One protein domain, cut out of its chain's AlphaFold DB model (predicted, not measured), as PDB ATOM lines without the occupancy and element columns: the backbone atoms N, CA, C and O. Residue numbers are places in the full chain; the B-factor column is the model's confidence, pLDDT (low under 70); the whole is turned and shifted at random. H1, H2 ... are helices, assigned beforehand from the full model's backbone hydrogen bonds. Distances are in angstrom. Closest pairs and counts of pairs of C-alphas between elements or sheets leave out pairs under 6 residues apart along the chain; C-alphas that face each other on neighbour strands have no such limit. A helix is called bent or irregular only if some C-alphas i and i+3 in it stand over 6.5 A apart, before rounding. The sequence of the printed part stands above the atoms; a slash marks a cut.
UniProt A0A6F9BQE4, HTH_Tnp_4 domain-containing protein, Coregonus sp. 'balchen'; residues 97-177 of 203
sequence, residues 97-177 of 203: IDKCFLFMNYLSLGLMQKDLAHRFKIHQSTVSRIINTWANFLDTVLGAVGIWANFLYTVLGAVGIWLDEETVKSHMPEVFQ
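Overview. This is residues 97 to 177 of the 203 residues of the protein "HTH_Tnp_4 domain-containing protein" of Coregonus sp. 'balchen' (UniProt A0A6F9BQE4). Four helices make an open frame: H3 and H4 form a V, H1 runs from its crossing with H3 to the far end of H4, and H2 packs on the first part of H3. Beyond H4 the chain sticks out as an arm, residues 160 to 168 and 170 to 176, that includes most of the small helix H5. The printed part has 81 residues, with five named helices in the order H1 to H5 and no named strand: all helix. It is loose, with a radius of gyration of the C-alphas of 16.5 A, and spans 48 by 32 by 20 A.

Along the chain. Find C-alpha 97 at (50.120, -46.964, -3.881); from there H1 runs 18.0 A to residue 109. H2 is residues 113 to 120. H3, residues 124 to 145, covers 31.6 A with a kink of 31 degrees near residue 139; it is irregular, but only just, with C-alphas 141 and 144 6.9 A apart. H4 is residues 147 to 157, 14.6 A long. H5, residues 165 to 170, ends at C-alpha 170, (27.504, -41.399, 34.347).

Arrangement. Look first at H1 and H3, the hubs: they touch about perpendicular at 87 degrees, closest at the C-alphas of Phe 103 and Ile 131, 5.6 A. H2 touches H3 with closest C-alphas Ala 117 and Gln 124, 5.0 A. H1 and H4 touch only at their ends, closest at C-alphas 108 and 155, 6.3 A. H3 and H4 touch only at the corner, at a steep tilt of 55 degrees, opposite ways. H5 is apart from H1, H2, H3 and H4. Each O i to N i+4 pair is within hydrogen-bond range in H1, H2, H4 and H5; in H3, 16 of 18 are.

Size, cuts and confidence. The farthest C-alphas, Ile 97 and Glu 174, are 49.2 A apart. The printed part has no cut, and no link is long. Look for low confidence, pLDDT under 70, at residue 145 and residues 155 to 163.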
ATOM      1  N   ILE A  97      49.626 -47.241  -5.232       90.06
ATOM      2  CA  ILE A  97      50.120 -46.964  -3.881       90.06
ATOM      3  C   ILE A  97      49.617 -45.619  -3.340       90.06
ATOM      4  O   ILE A  97      49.247 -45.530  -2.174       90.06
ATOM      5  N   ASP A  98      49.479 -44.601  -4.194       92.06
ATOM      6  CA  ASP A  98      48.913 -43.304  -3.806       92.06
ATOM      7  C   ASP A  98      47.399 -43.379  -3.583       92.06
ATOM      8  O   ASP A  98      46.860 -42.680  -2.726       92.06
ATOM      9  N   LYS A  99      46.694 -44.259  -4.311       92.25
ATOM     10  CA  LYS A  99      45.277 -44.561  -4.042       92.25
ATOM     11  C   LYS A  99      45.116 -45.226  -2.667       92.25
ATOM     12  O   LYS A  99      44.194 -44.874  -1.933       92.25
ATOM     13  N   CYS A 100      46.016 -46.147  -2.309       91.44
ATOM     14  CA  CYS A 100      46.059 -46.750  -0.975       91.44
ATOM     15  C   CYS A 100      46.367 -45.699   0.092       91.44
ATOM     16  O   CYS A 100      45.629 -45.573   1.064       91.44
ATOM     17  N   PHE A 101      47.390 -44.875  -0.134       93.81
ATOM     18  CA  PHE A 101      47.758 -43.783   0.759       93.81
ATOM     19  C   PHE A 101      46.596 -42.810   0.996       93.81
ATOM     20  O   PHE A 101      46.323 -42.453   2.142       93.81
ATOM     21  N   LEU A 102      45.843 -42.445  -0.049       95.00
ATOM     22  CA  LEU A 102      44.624 -41.640   0.072       95.00
ATOM     23  C   LEU A 102      43.605 -42.292   1.005       95.00
ATOM     24  O   LEU A 102      43.038 -41.627   1.874       95.00
ATOM     25  N   PHE A 103      43.358 -43.586   0.823       93.12
ATOM     26  CA  PHE A 103      42.423 -44.325   1.657       93.12
ATOM     27  C   PHE A 103      42.902 -44.413   3.116       93.12
ATOM     28  O   PHE A 103      42.113 -44.212   4.037       93.12
ATOM     29  N   MET A 104      44.205 -44.586   3.342       92.44
ATOM     30  CA  MET A 104      44.797 -44.536   4.681       92.44
ATOM     31  C   MET A 104      44.630 -43.158   5.332       92.44
ATOM     32  O   MET A 104      44.251 -43.087   6.497       92.44
ATOM     33  N   ASN A 105      44.812 -42.067   4.582       93.69
ATOM     34  CA  ASN A 105      44.560 -40.702   5.064       93.69
ATOM     35  C   ASN A 105      43.095 -40.516   5.478       93.69
ATOM     36  O   ASN A 105      42.810 -39.919   6.518       93.69
ATOM     37  N   TYR A 106      42.164 -41.044   4.679       92.19
ATOM     38  CA  TYR A 106      40.736 -41.011   4.983       92.19
ATOM     39  C   TYR A 106      40.421 -41.699   6.319       92.19
ATOM     40  O   TYR A 106      39.738 -41.109   7.152       92.19
ATOM     41  N   LEU A 107      40.963 -42.898   6.554       89.12
ATOM     42  CA  LEU A 107      40.741 -43.637   7.802       89.12
ATOM     43  C   LEU A 107      41.456 -43.013   9.009       89.12
ATOM     44  O   LEU A 107      40.891 -42.947  10.095       89.12
ATOM     45  N   SER A 108      42.692 -42.551   8.822       89.12
ATOM     46  CA  SER A 108      43.569 -42.100   9.914       89.12
ATOM     47  C   SER A 108      43.151 -40.757  10.497       89.12
ATOM     48  O   SER A 108      43.302 -40.528  11.701       89.12
ATOM     49  N   LEU A 109      42.669 -39.866   9.627       88.12
ATOM     50  CA  LEU A 109      42.370 -38.473   9.944       88.12
ATOM     51  C   LEU A 109      40.873 -38.144   9.867       88.12
ATOM     52  O   LEU A 109      40.481 -37.048  10.259       88.12
ATOM     53  N   GLY A 110      40.040 -39.036   9.319       85.56
ATOM     54  CA  GLY A 110      38.609 -38.780   9.136       85.56
ATOM     55  C   GLY A 110      38.309 -37.611   8.188       85.56
ATOM     56  O   GLY A 110      37.304 -36.921   8.351       85.56
ATOM     57  N   LEU A 111      39.195 -37.334   7.221       86.06
ATOM     58  CA  LEU A 111      39.060 -36.172   6.338       86.06
ATOM     59  C   LEU A 111      37.832 -36.278   5.428       86.06
ATOM     60  O   LEU A 111      37.529 -37.318   4.844       86.06
ATOM     61  N   MET A 112      37.176 -35.138   5.211       89.69
ATOM     62  CA  MET A 112      36.109 -35.011   4.220       89.69
ATOM     63  C   MET A 112      36.641 -35.299   2.810       89.69
ATOM     64  O   MET A 112      37.712 -34.824   2.428       89.69
ATOM     65  N   GLN A 113      35.845 -35.976   1.975       92.62
ATOM     66  CA  GLN A 113      36.235 -36.292   0.590       92.62
ATOM     67  C   GLN A 113      36.616 -35.047  -0.228       92.62
ATOM     68  O   GLN A 113      37.474 -35.115  -1.105       92.62
ATOM     69  N   LYS A 114      35.996 -33.896   0.068       91.94
ATOM     70  CA  LYS A 114      36.316 -32.610  -0.566       91.94
ATOM     71  C   LYS A 114      37.721 -32.108  -0.204       91.94
ATOM     72  O   LYS A 114      38.383 -31.533  -1.065       91.94
ATOM     73  N   ASP A 115      38.183 -32.333   1.027       92.81
ATOM     74  CA  ASP A 115      39.545 -31.962   1.436       92.81
ATOM     75  C   ASP A 115      40.575 -32.874   0.764       92.81
ATOM     76  O   ASP A 115      41.526 -32.400   0.145       92.81
ATOM     77  N   LEU A 116      40.322 -34.187   0.763       93.88
ATOM     78  CA  LEU A 116      41.156 -35.157   0.046       93.88
ATOM     79  C   LEU A 116      41.254 -34.826  -1.451       93.88
ATOM     80  O   LEU A 116      42.348 -34.815  -2.008       93.88
ATOM     81  N   ALA A 117      40.140 -34.466  -2.090       93.62
ATOM     82  CA  ALA A 117      40.119 -34.030  -3.487       93.62
ATOM     83  C   ALA A 117      41.053 -32.833  -3.727       93.62
ATOM     84  O   ALA A 117      41.820 -32.810  -4.691       93.62
ATOM     85  N   HIS A 118      41.037 -31.858  -2.815       93.50
ATOM     86  CA  HIS A 118      41.883 -30.676  -2.908       93.50
ATOM     87  C   HIS A 118      43.372 -30.970  -2.656       93.50
ATOM     88  O   HIS A 118      44.218 -30.382  -3.339       93.50
ATOM     89  N   ARG A 119      43.701 -31.868  -1.717       93.62
ATOM     90  CA  ARG A 119      45.087 -32.280  -1.423       93.62
ATOM     91  C   ARG A 119      45.696 -33.071  -2.577       93.62
ATOM     92  O   ARG A 119      46.754 -32.698  -3.071       93.62
ATOM     93  N   PHE A 120      44.989 -34.094  -3.050       92.56
ATOM     94  CA  PHE A 120      45.445 -34.981  -4.126       92.56
ATOM     95  C   PHE A 120      45.237 -34.397  -5.535       92.56
ATOM     96  O   PHE A 120      45.657 -35.009  -6.511       92.56
ATOM     97  N   LYS A 121      44.603 -33.220  -5.658       91.31
ATOM     98  CA  LYS A 121      44.301 -32.545  -6.937       91.31
ATOM     99  C   LYS A 121      43.505 -33.426  -7.908       91.31
ATOM    100  O   LYS A 121      43.725 -33.402  -9.115       91.31
ATOM    101  N   ILE A 122      42.541 -34.170  -7.370       92.19
ATOM    102  CA  ILE A 122      41.632 -35.038  -8.129       92.19
ATOM    103  C   ILE A 122      40.174 -34.663  -7.868       92.19
ATOM    104  O   ILE A 122      39.853 -34.022  -6.870       92.19
ATOM    105  N   HIS A 123      39.260 -35.073  -8.748       91.69
ATOM    106  CA  HIS A 123      37.833 -34.839  -8.529       91.69
ATOM    107  C   HIS A 123      37.313 -35.599  -7.300       91.69
ATOM    108  O   HIS A 123      37.690 -36.744  -7.052       91.69
ATOM    109  N   GLN A 124      36.373 -34.992  -6.566       91.75
ATOM    110  CA  GLN A 124      35.727 -35.619  -5.404       91.75
ATOM    111  C   GLN A 124      35.056 -36.958  -5.756       91.75
ATOM    112  O   GLN A 124      35.087 -37.894  -4.964       91.75
ATOM    113  N   SER A 125      34.490 -37.085  -6.958       90.56
ATOM    114  CA  SER A 125      33.941 -38.353  -7.449       90.56
ATOM    115  C   SER A 125      35.010 -39.449  -7.553       90.56
ATOM    116  O   SER A 125      34.743 -40.597  -7.203       90.56
ATOM    117  N   THR A 126      36.232 -39.103  -7.966       90.19
ATOM    118  CA  THR A 126      37.378 -40.022  -7.998       90.19
ATOM    119  C   THR A 126      37.795 -40.433  -6.589       90.19
ATOM    120  O   THR A 126      38.016 -41.617  -6.355       90.19
ATOM    121  N   VAL A 127      37.826 -39.496  -5.635       92.69
ATOM    122  CA  VAL A 127      38.073 -39.793  -4.209       92.69
ATOM    123  C   VAL A 127      37.057 -40.805  -3.682       92.69
ATOM    124  O   VAL A 127      37.441 -41.819  -3.108       92.69
ATOM    125  N   SER A 128      35.765 -40.565  -3.926       92.31
ATOM    126  CA  SER A 128      34.686 -41.468  -3.512       92.31
ATOM    127  C   SER A 128      34.856 -42.871  -4.103       92.31
ATOM    128  O   SER A 128      34.758 -43.867  -3.388       92.31
ATOM    129  N   ARG A 129      35.178 -42.965  -5.402       90.94
ATOM    130  CA  ARG A 129      35.468 -44.248  -6.059       90.94
ATOM    131  C   ARG A 129      36.649 -44.958  -5.406       90.94
ATOM    132  O   ARG A 129      36.514 -46.125  -5.075       90.94
ATOM    133  N   ILE A 130      37.761 -44.255  -5.178       91.06
ATOM    134  CA  ILE A 130      38.952 -44.818  -4.526       91.06
ATOM    135  C   ILE A 130      38.588 -45.373  -3.147       91.06
ATOM    136  O   ILE A 130      38.894 -46.530  -2.877       91.06
ATOM    137  N   ILE A 131      37.893 -44.597  -2.310       91.69
ATOM    138  CA  ILE A 131      37.521 -45.030  -0.956       91.69
ATOM    139  C   ILE A 131      36.667 -46.300  -0.997       91.69
ATOM    140  O   ILE A 131      36.988 -47.269  -0.313       91.69
ATOM    141  N   ASN A 132      35.620 -46.327  -1.825       89.12
ATOM    142  CA  ASN A 132      34.737 -47.490  -1.932       89.12
ATOM    143  C   ASN A 132      35.465 -48.718  -2.496       89.12
ATOM    144  O   ASN A 132      35.303 -49.825  -1.988       89.12
ATOM    145  N   THR A 133      36.289 -48.533  -3.529       88.56
ATOM    146  CA  THR A 133      37.067 -49.618  -4.131       88.56
ATOM    147  C   THR A 133      38.043 -50.225  -3.126       88.56
ATOM    148  O   THR A 133      38.114 -51.446  -3.027       88.56
ATOM    149  N   TRP A 134      38.757 -49.400  -2.356       88.62
ATOM    150  CA  TRP A 134      39.695 -49.877  -1.340       88.62
ATOM    151  C   TRP A 134      38.998 -50.533  -0.151       88.62
ATOM    152  O   TRP A 134      39.449 -51.587   0.290       88.62
ATOM    153  N   ALA A 135      37.879 -49.974   0.316       87.38
ATOM    154  CA  ALA A 135      37.076 -50.586   1.369       87.38
ATOM    155  C   ALA A 135      36.581 -51.982   0.957       87.38
ATOM    156  O   ALA A 135      36.788 -52.940   1.694       87.38
ATOM    157  N   ASN A 136      36.013 -52.115  -0.246       85.31
ATOM    158  CA  ASN A 136      35.531 -53.399  -0.761       85.31
ATOM    159  C   ASN A 136      36.673 -54.391  -1.014       85.31
ATOM    160  O   ASN A 136      36.532 -55.583  -0.749       85.31
ATOM    161  N   PHE A 137      37.805 -53.916  -1.541       85.06
ATOM    162  CA  PHE A 137      38.977 -54.754  -1.785       85.06
ATOM    163  C   PHE A 137      39.529 -55.322  -0.478       85.06
ATOM    164  O   PHE A 137      39.732 -56.528  -0.377       85.06
ATOM    165  N   LEU A 138      39.733 -54.475   0.531       82.88
ATOM    166  CA  LEU A 138      40.271 -54.914   1.813       82.88
ATOM    167  C   LEU A 138      39.264 -55.769   2.589       82.88
ATOM    168  O   LEU A 138      39.674 -56.743   3.211       82.88
ATOM    169  N   ASP A 139      37.963 -55.498   2.477       83.38
ATOM    170  CA  ASP A 139      36.925 -56.390   3.002       83.38
ATOM    171  C   ASP A 139      36.972 -57.774   2.330       83.38
ATOM    172  O   ASP A 139      36.993 -58.803   3.000       83.38
ATOM    173  N   THR A 140      37.127 -57.821   1.006       82.12
ATOM    174  CA  THR A 140      37.226 -59.090   0.266       82.12
ATOM    175  C   THR A 140      38.512 -59.858   0.600       82.12
ATOM    176  O   THR A 140      38.479 -61.075   0.782       82.12
ATOM    177  N   VAL A 141      39.656 -59.170   0.670       78.50
ATOM    178  CA  VAL A 141      40.982 -59.795   0.835       78.50
ATOM    179  C   VAL A 141      41.291 -60.122   2.297       78.50
ATOM    180  O   VAL A 141      41.888 -61.159   2.580       78.50
ATOM    181  N   LEU A 142      40.890 -59.260   3.231       76.25
ATOM    182  CA  LEU A 142      41.248 -59.353   4.650       76.25
ATOM    183  C   LEU A 142      40.047 -59.657   5.559       76.25
ATOM    184  O   LEU A 142      40.244 -60.052   6.713       76.25
ATOM    185  N   GLY A 143      38.811 -59.494   5.080       72.31
ATOM    186  CA  GLY A 143      37.594 -59.724   5.867       72.31
ATOM    187  C   GLY A 143      37.326 -61.198   6.153       72.31
ATOM    188  O   GLY A 143      36.924 -61.532   7.265       72.31
ATOM    189  N   ALA A 144      37.663 -62.104   5.228       70.38
ATOM    190  CA  ALA A 144      37.485 -63.550   5.423       70.38
ATOM    191  C   ALA A 144      38.269 -64.112   6.628       70.38
ATOM    192  O   ALA A 144      37.876 -65.119   7.211       70.38
ATOM    193  N   VAL A 145      39.366 -63.452   7.012       68.81
ATOM    194  CA  VAL A 145      40.248 -63.860   8.122       68.81
ATOM    195  C   VAL A 145      40.008 -62.997   9.377       68.81
ATOM    196  O   VAL A 145      40.706 -63.136  10.375       68.81
ATOM    197  N   GLY A 146      39.037 -62.072   9.351       72.25
ATOM    198  CA  GLY A 146      38.771 -61.124  10.446       72.25
ATOM    199  C   GLY A 146      39.851 -60.046  10.633       72.25
ATOM    200  O   GLY A 146      39.733 -59.190  11.509       72.25
ATOM    201  N   ILE A 147      40.888 -60.043   9.789       74.44
ATOM    202  CA  ILE A 147      41.993 -59.079   9.833       74.44
ATOM    203  C   ILE A 147      41.467 -57.672   9.542       74.44
ATOM    204  O   ILE A 147      41.889 -56.718  10.192       74.44
ATOM    205  N   TRP A 148      40.506 -57.547   8.620       75.81
ATOM    206  CA  TRP A 148      39.917 -56.255   8.264       75.81
ATOM    207  C   TRP A 148      39.201 -55.575   9.435       75.81
ATOM    208  O   TRP A 148      39.419 -54.392   9.690       75.81
ATOM    209  N   ALA A 149      38.413 -56.334  10.202       71.31
ATOM    210  CA  ALA A 149      37.719 -55.819  11.380       71.31
ATOM    211  C   ALA A 149      38.701 -55.388  12.479       71.31
ATOM    212  O   ALA A 149      38.532 -54.322  13.065       71.31
ATOM    213  N   ASN A 150      39.764 -56.165  12.710       73.69
ATOM    214  CA  ASN A 150      40.805 -55.823  13.686       73.69
ATOM    215  C   ASN A 150      41.598 -54.581  13.270       73.69
ATOM    216  O   ASN A 150      41.888 -53.716  14.097       73.69
ATOM    217  N   PHE A 151      41.933 -54.475  11.986       74.50
ATOM    218  CA  PHE A 151      42.594 -53.302  11.431       74.50
ATOM    219  C   PHE A 151      41.716 -52.060  11.589       74.50
ATOM    220  O   PHE A 151      42.169 -51.057  12.134       74.50
ATOM    221  N   LEU A 152      40.440 -52.144  11.203       73.75
ATOM    222  CA  LEU A 152      39.497 -51.044  11.366       73.75
ATOM    223  C   LEU A 152      39.307 -50.678  12.843       73.75
ATOM    224  O   LEU A 152      39.300 -49.497  13.169       73.75
ATOM    225  N   TYR A 153      39.212 -51.662  13.740       71.12
ATOM    226  CA  TYR A 153      39.147 -51.434  15.184       71.12
ATOM    227  C   TYR A 153      40.398 -50.723  15.706       71.12
ATOM    228  O   TYR A 153      40.289 -49.821  16.524       71.12
ATOM    229  N   THR A 154      41.580 -51.074  15.203       70.75
ATOM    230  CA  THR A 154      42.838 -50.431  15.605       70.75
ATOM    231  C   THR A 154      42.906 -48.993  15.091       70.75
ATOM    232  O   THR A 154      43.211 -48.073  15.846       70.75
ATOM    233  N   VAL A 155      42.569 -48.783  13.816       69.62
ATOM    234  CA  VAL A 155      42.645 -47.469  13.166       69.62
ATOM    235  C   VAL A 155      41.549 -46.526  13.665       69.62
ATOM    236  O   VAL A 155      41.857 -45.396  14.029       69.62
ATOM    237  N   LEU A 156      40.290 -46.974  13.745       63.31
ATOM    238  CA  LEU A 156      39.176 -46.178  14.283       63.31
ATOM    239  C   LEU A 156      39.199 -46.093  15.813       63.31
ATOM    240  O   LEU A 156      38.809 -45.069  16.368       63.31
ATOM    241  N   GLY A 157      39.674 -47.127  16.506       61.78
ATOM    242  CA  GLY A 157      39.858 -47.101  17.959       61.78
ATOM    243  C   GLY A 157      40.881 -46.048  18.384       61.78
ATOM    244  O   GLY A 157      40.670 -45.359  19.378       61.78
ATOM    245  N   ALA A 158      41.923 -45.824  17.575       59.53
ATOM    246  CA  ALA A 158      42.898 -44.752  17.787       59.53
ATOM    247  C   ALA A 158      42.333 -43.332  17.569       59.53
ATOM    248  O   ALA A 158      42.954 -42.360  17.997       59.53
ATOM    249  N   VAL A 159      41.167 -43.185  16.924       56.97
ATOM    250  CA  VAL A 159      40.485 -41.886  16.760       56.97
ATOM    251  C   VAL A 159      39.778 -41.461  18.060       56.97
ATOM    252  O   VAL A 159      39.341 -40.320  18.167       56.97
ATOM    253  N   GLY A 160      39.712 -42.327  19.083       55.44
ATOM    254  CA  GLY A 160      39.136 -41.973  20.386       55.44
ATOM    255  C   GLY A 160      37.656 -41.590  20.295       55.44
ATOM    256  O   GLY A 160      37.181 -40.761  21.062       55.44
ATOM    257  N   ILE A 161      36.931 -42.161  19.325       59.50
ATOM    258  CA  ILE A 161      35.500 -41.887  19.097       59.50
ATOM    259  C   ILE A 161      34.668 -42.364  20.300       59.50
ATOM    260  O   ILE A 161      33.578 -41.859  20.559       59.50
ATOM    261  N   TRP A 162      35.188 -43.344  21.038       63.50
ATOM    262  CA  TRP A 162      34.508 -43.975  22.156       63.50
ATOM    263  C   TRP A 162      34.873 -43.290  23.469       63.50
ATOM    264  O   TRP A 162      36.046 -43.221  23.834       63.50
ATOM    265  N   LEU A 163      33.853 -42.803  24.179       66.94
ATOM    266  CA  LEU A 163      34.001 -42.361  25.561       66.94
ATOM    267  C   LEU A 163      34.338 -43.559  26.457       66.94
ATOM    268  O   LEU A 163      33.956 -44.697  26.171       66.94
ATOM    269  N   ASP A 164      35.056 -43.293  27.544       76.81
ATOM    270  CA  ASP A 164      35.329 -44.309  28.550       76.81
ATOM    271  C   ASP A 164      34.025 -44.810  29.194       76.81
ATOM    272  O   ASP A 164      33.003 -44.118  29.244       76.81
ATOM    273  N   GLU A 165      34.058 -46.052  29.673       76.62
ATOM    274  CA  GLU A 165      32.878 -46.735  30.208       76.62
ATOM    275  C   GLU A 165      32.262 -45.992  31.408       76.62
ATOM    276  O   GLU A 165      31.041 -45.984  31.571       76.62
ATOM    277  N   GLU A 166      33.082 -45.325  32.226       80.44
ATOM    278  CA  GLU A 166      32.617 -44.561  33.388       80.44
ATOM    279  C   GLU A 166      31.873 -43.286  32.960       80.44
ATOM    280  O   GLU A 166      30.798 -42.969  33.485       80.44
ATOM    281  N   THR A 167      32.386 -42.578  31.952       80.31
ATOM    282  CA  THR A 167      31.747 -41.394  31.373       80.31
ATOM    283  C   THR A 167      30.440 -41.750  30.672       80.31
ATOM    284  O   THR A 167      29.458 -41.020  30.820       80.31
ATOM    285  N   VAL A 168      30.373 -42.888  29.975       81.62
ATOM    286  CA  VAL A 168      29.119 -43.376  29.372       81.62
ATOM    287  C   VAL A 168      28.090 -43.712  30.451       81.62
ATOM    288  O   VAL A 168      26.947 -43.268  30.365       81.62
ATOM    289  N   LYS A 169      28.487 -44.445  31.500       80.31
ATOM    290  CA  LYS A 169      27.584 -44.826  32.599       80.31
ATOM    291  C   LYS A 169      27.069 -43.622  33.385       80.31
ATOM    292  O   LYS A 169      25.896 -43.597  33.742       80.31
ATOM    293  N   SER A 170      27.910 -42.616  33.627       84.44
ATOM    294  CA  SER A 170      27.504 -41.399  34.347       84.44
ATOM    295  C   SER A 170      26.495 -40.538  33.581       84.44
ATOM    296  O   SER A 170      25.676 -39.870  34.209       84.44
ATOM    297  N   HIS A 171      26.509 -40.585  32.246       82.19
ATOM    298  CA  HIS A 171      25.598 -39.820  31.387       82.19
ATOM    299  C   HIS A 171      24.494 -40.680  30.747       82.19
ATOM    300  O   HIS A 171      23.781 -40.204  29.861       82.19
ATOM    301  N   MET A 172      24.332 -41.935  31.181       82.75
ATOM    302  CA  MET A 172      23.353 -42.857  30.610       82.75
ATOM    303  C   MET A 172      21.917 -42.393  30.920       82.75
ATOM    304  O   MET A 172      21.555 -42.273  32.094       82.75
ATOM    305  N   PRO A 173      21.065 -42.156  29.902       83.69
ATOM    306  CA  PRO A 173      19.675 -41.769  30.128       83.69
ATOM    307  C   PRO A 173      18.889 -42.867  30.857       83.69
ATOM    308  O   PRO A 173      19.107 -44.051  30.608       83.69
ATOM    309  N   GLU A 174      17.910 -42.484  31.685       83.12
ATOM    310  CA  GLU A 174      17.079 -43.429  32.460       83.12
ATOM    311  C   GLU A 174      16.429 -44.520  31.595       83.12
ATOM    312  O   GLU A 174      16.339 -45.672  32.010       83.12
ATOM    313  N   VAL A 175      16.052 -44.190  30.355       84.62
ATOM    314  CA  VAL A 175      15.442 -45.128  29.394       84.62
ATOM    315  C   VAL A 175      16.368 -46.303  29.045       84.62
ATOM    316  O   VAL A 175      15.888 -47.385  28.713       84.62
ATOM    317  N   PHE A 176      17.688 -46.118  29.156       80.12
ATOM    318  CA  PHE A 176      18.694 -47.132  28.839       80.12
ATOM    319  C   PHE A 176      19.346 -47.769  30.075       80.12
ATOM    320  O   PHE A 176      20.145 -48.686  29.919       80.12
ATOM    321  N   GLN A 177      18.969 -47.375  31.300       79.00
ATOM    322  CA  GLN A 177      19.546 -47.933  32.539       79.00
ATOM    323  C   GLN A 177      19.362 -49.452  32.686       79.00
ATOM    324  O   GLN A 177      20.131 -50.097  33.396       79.00
TER     325      GLN A 177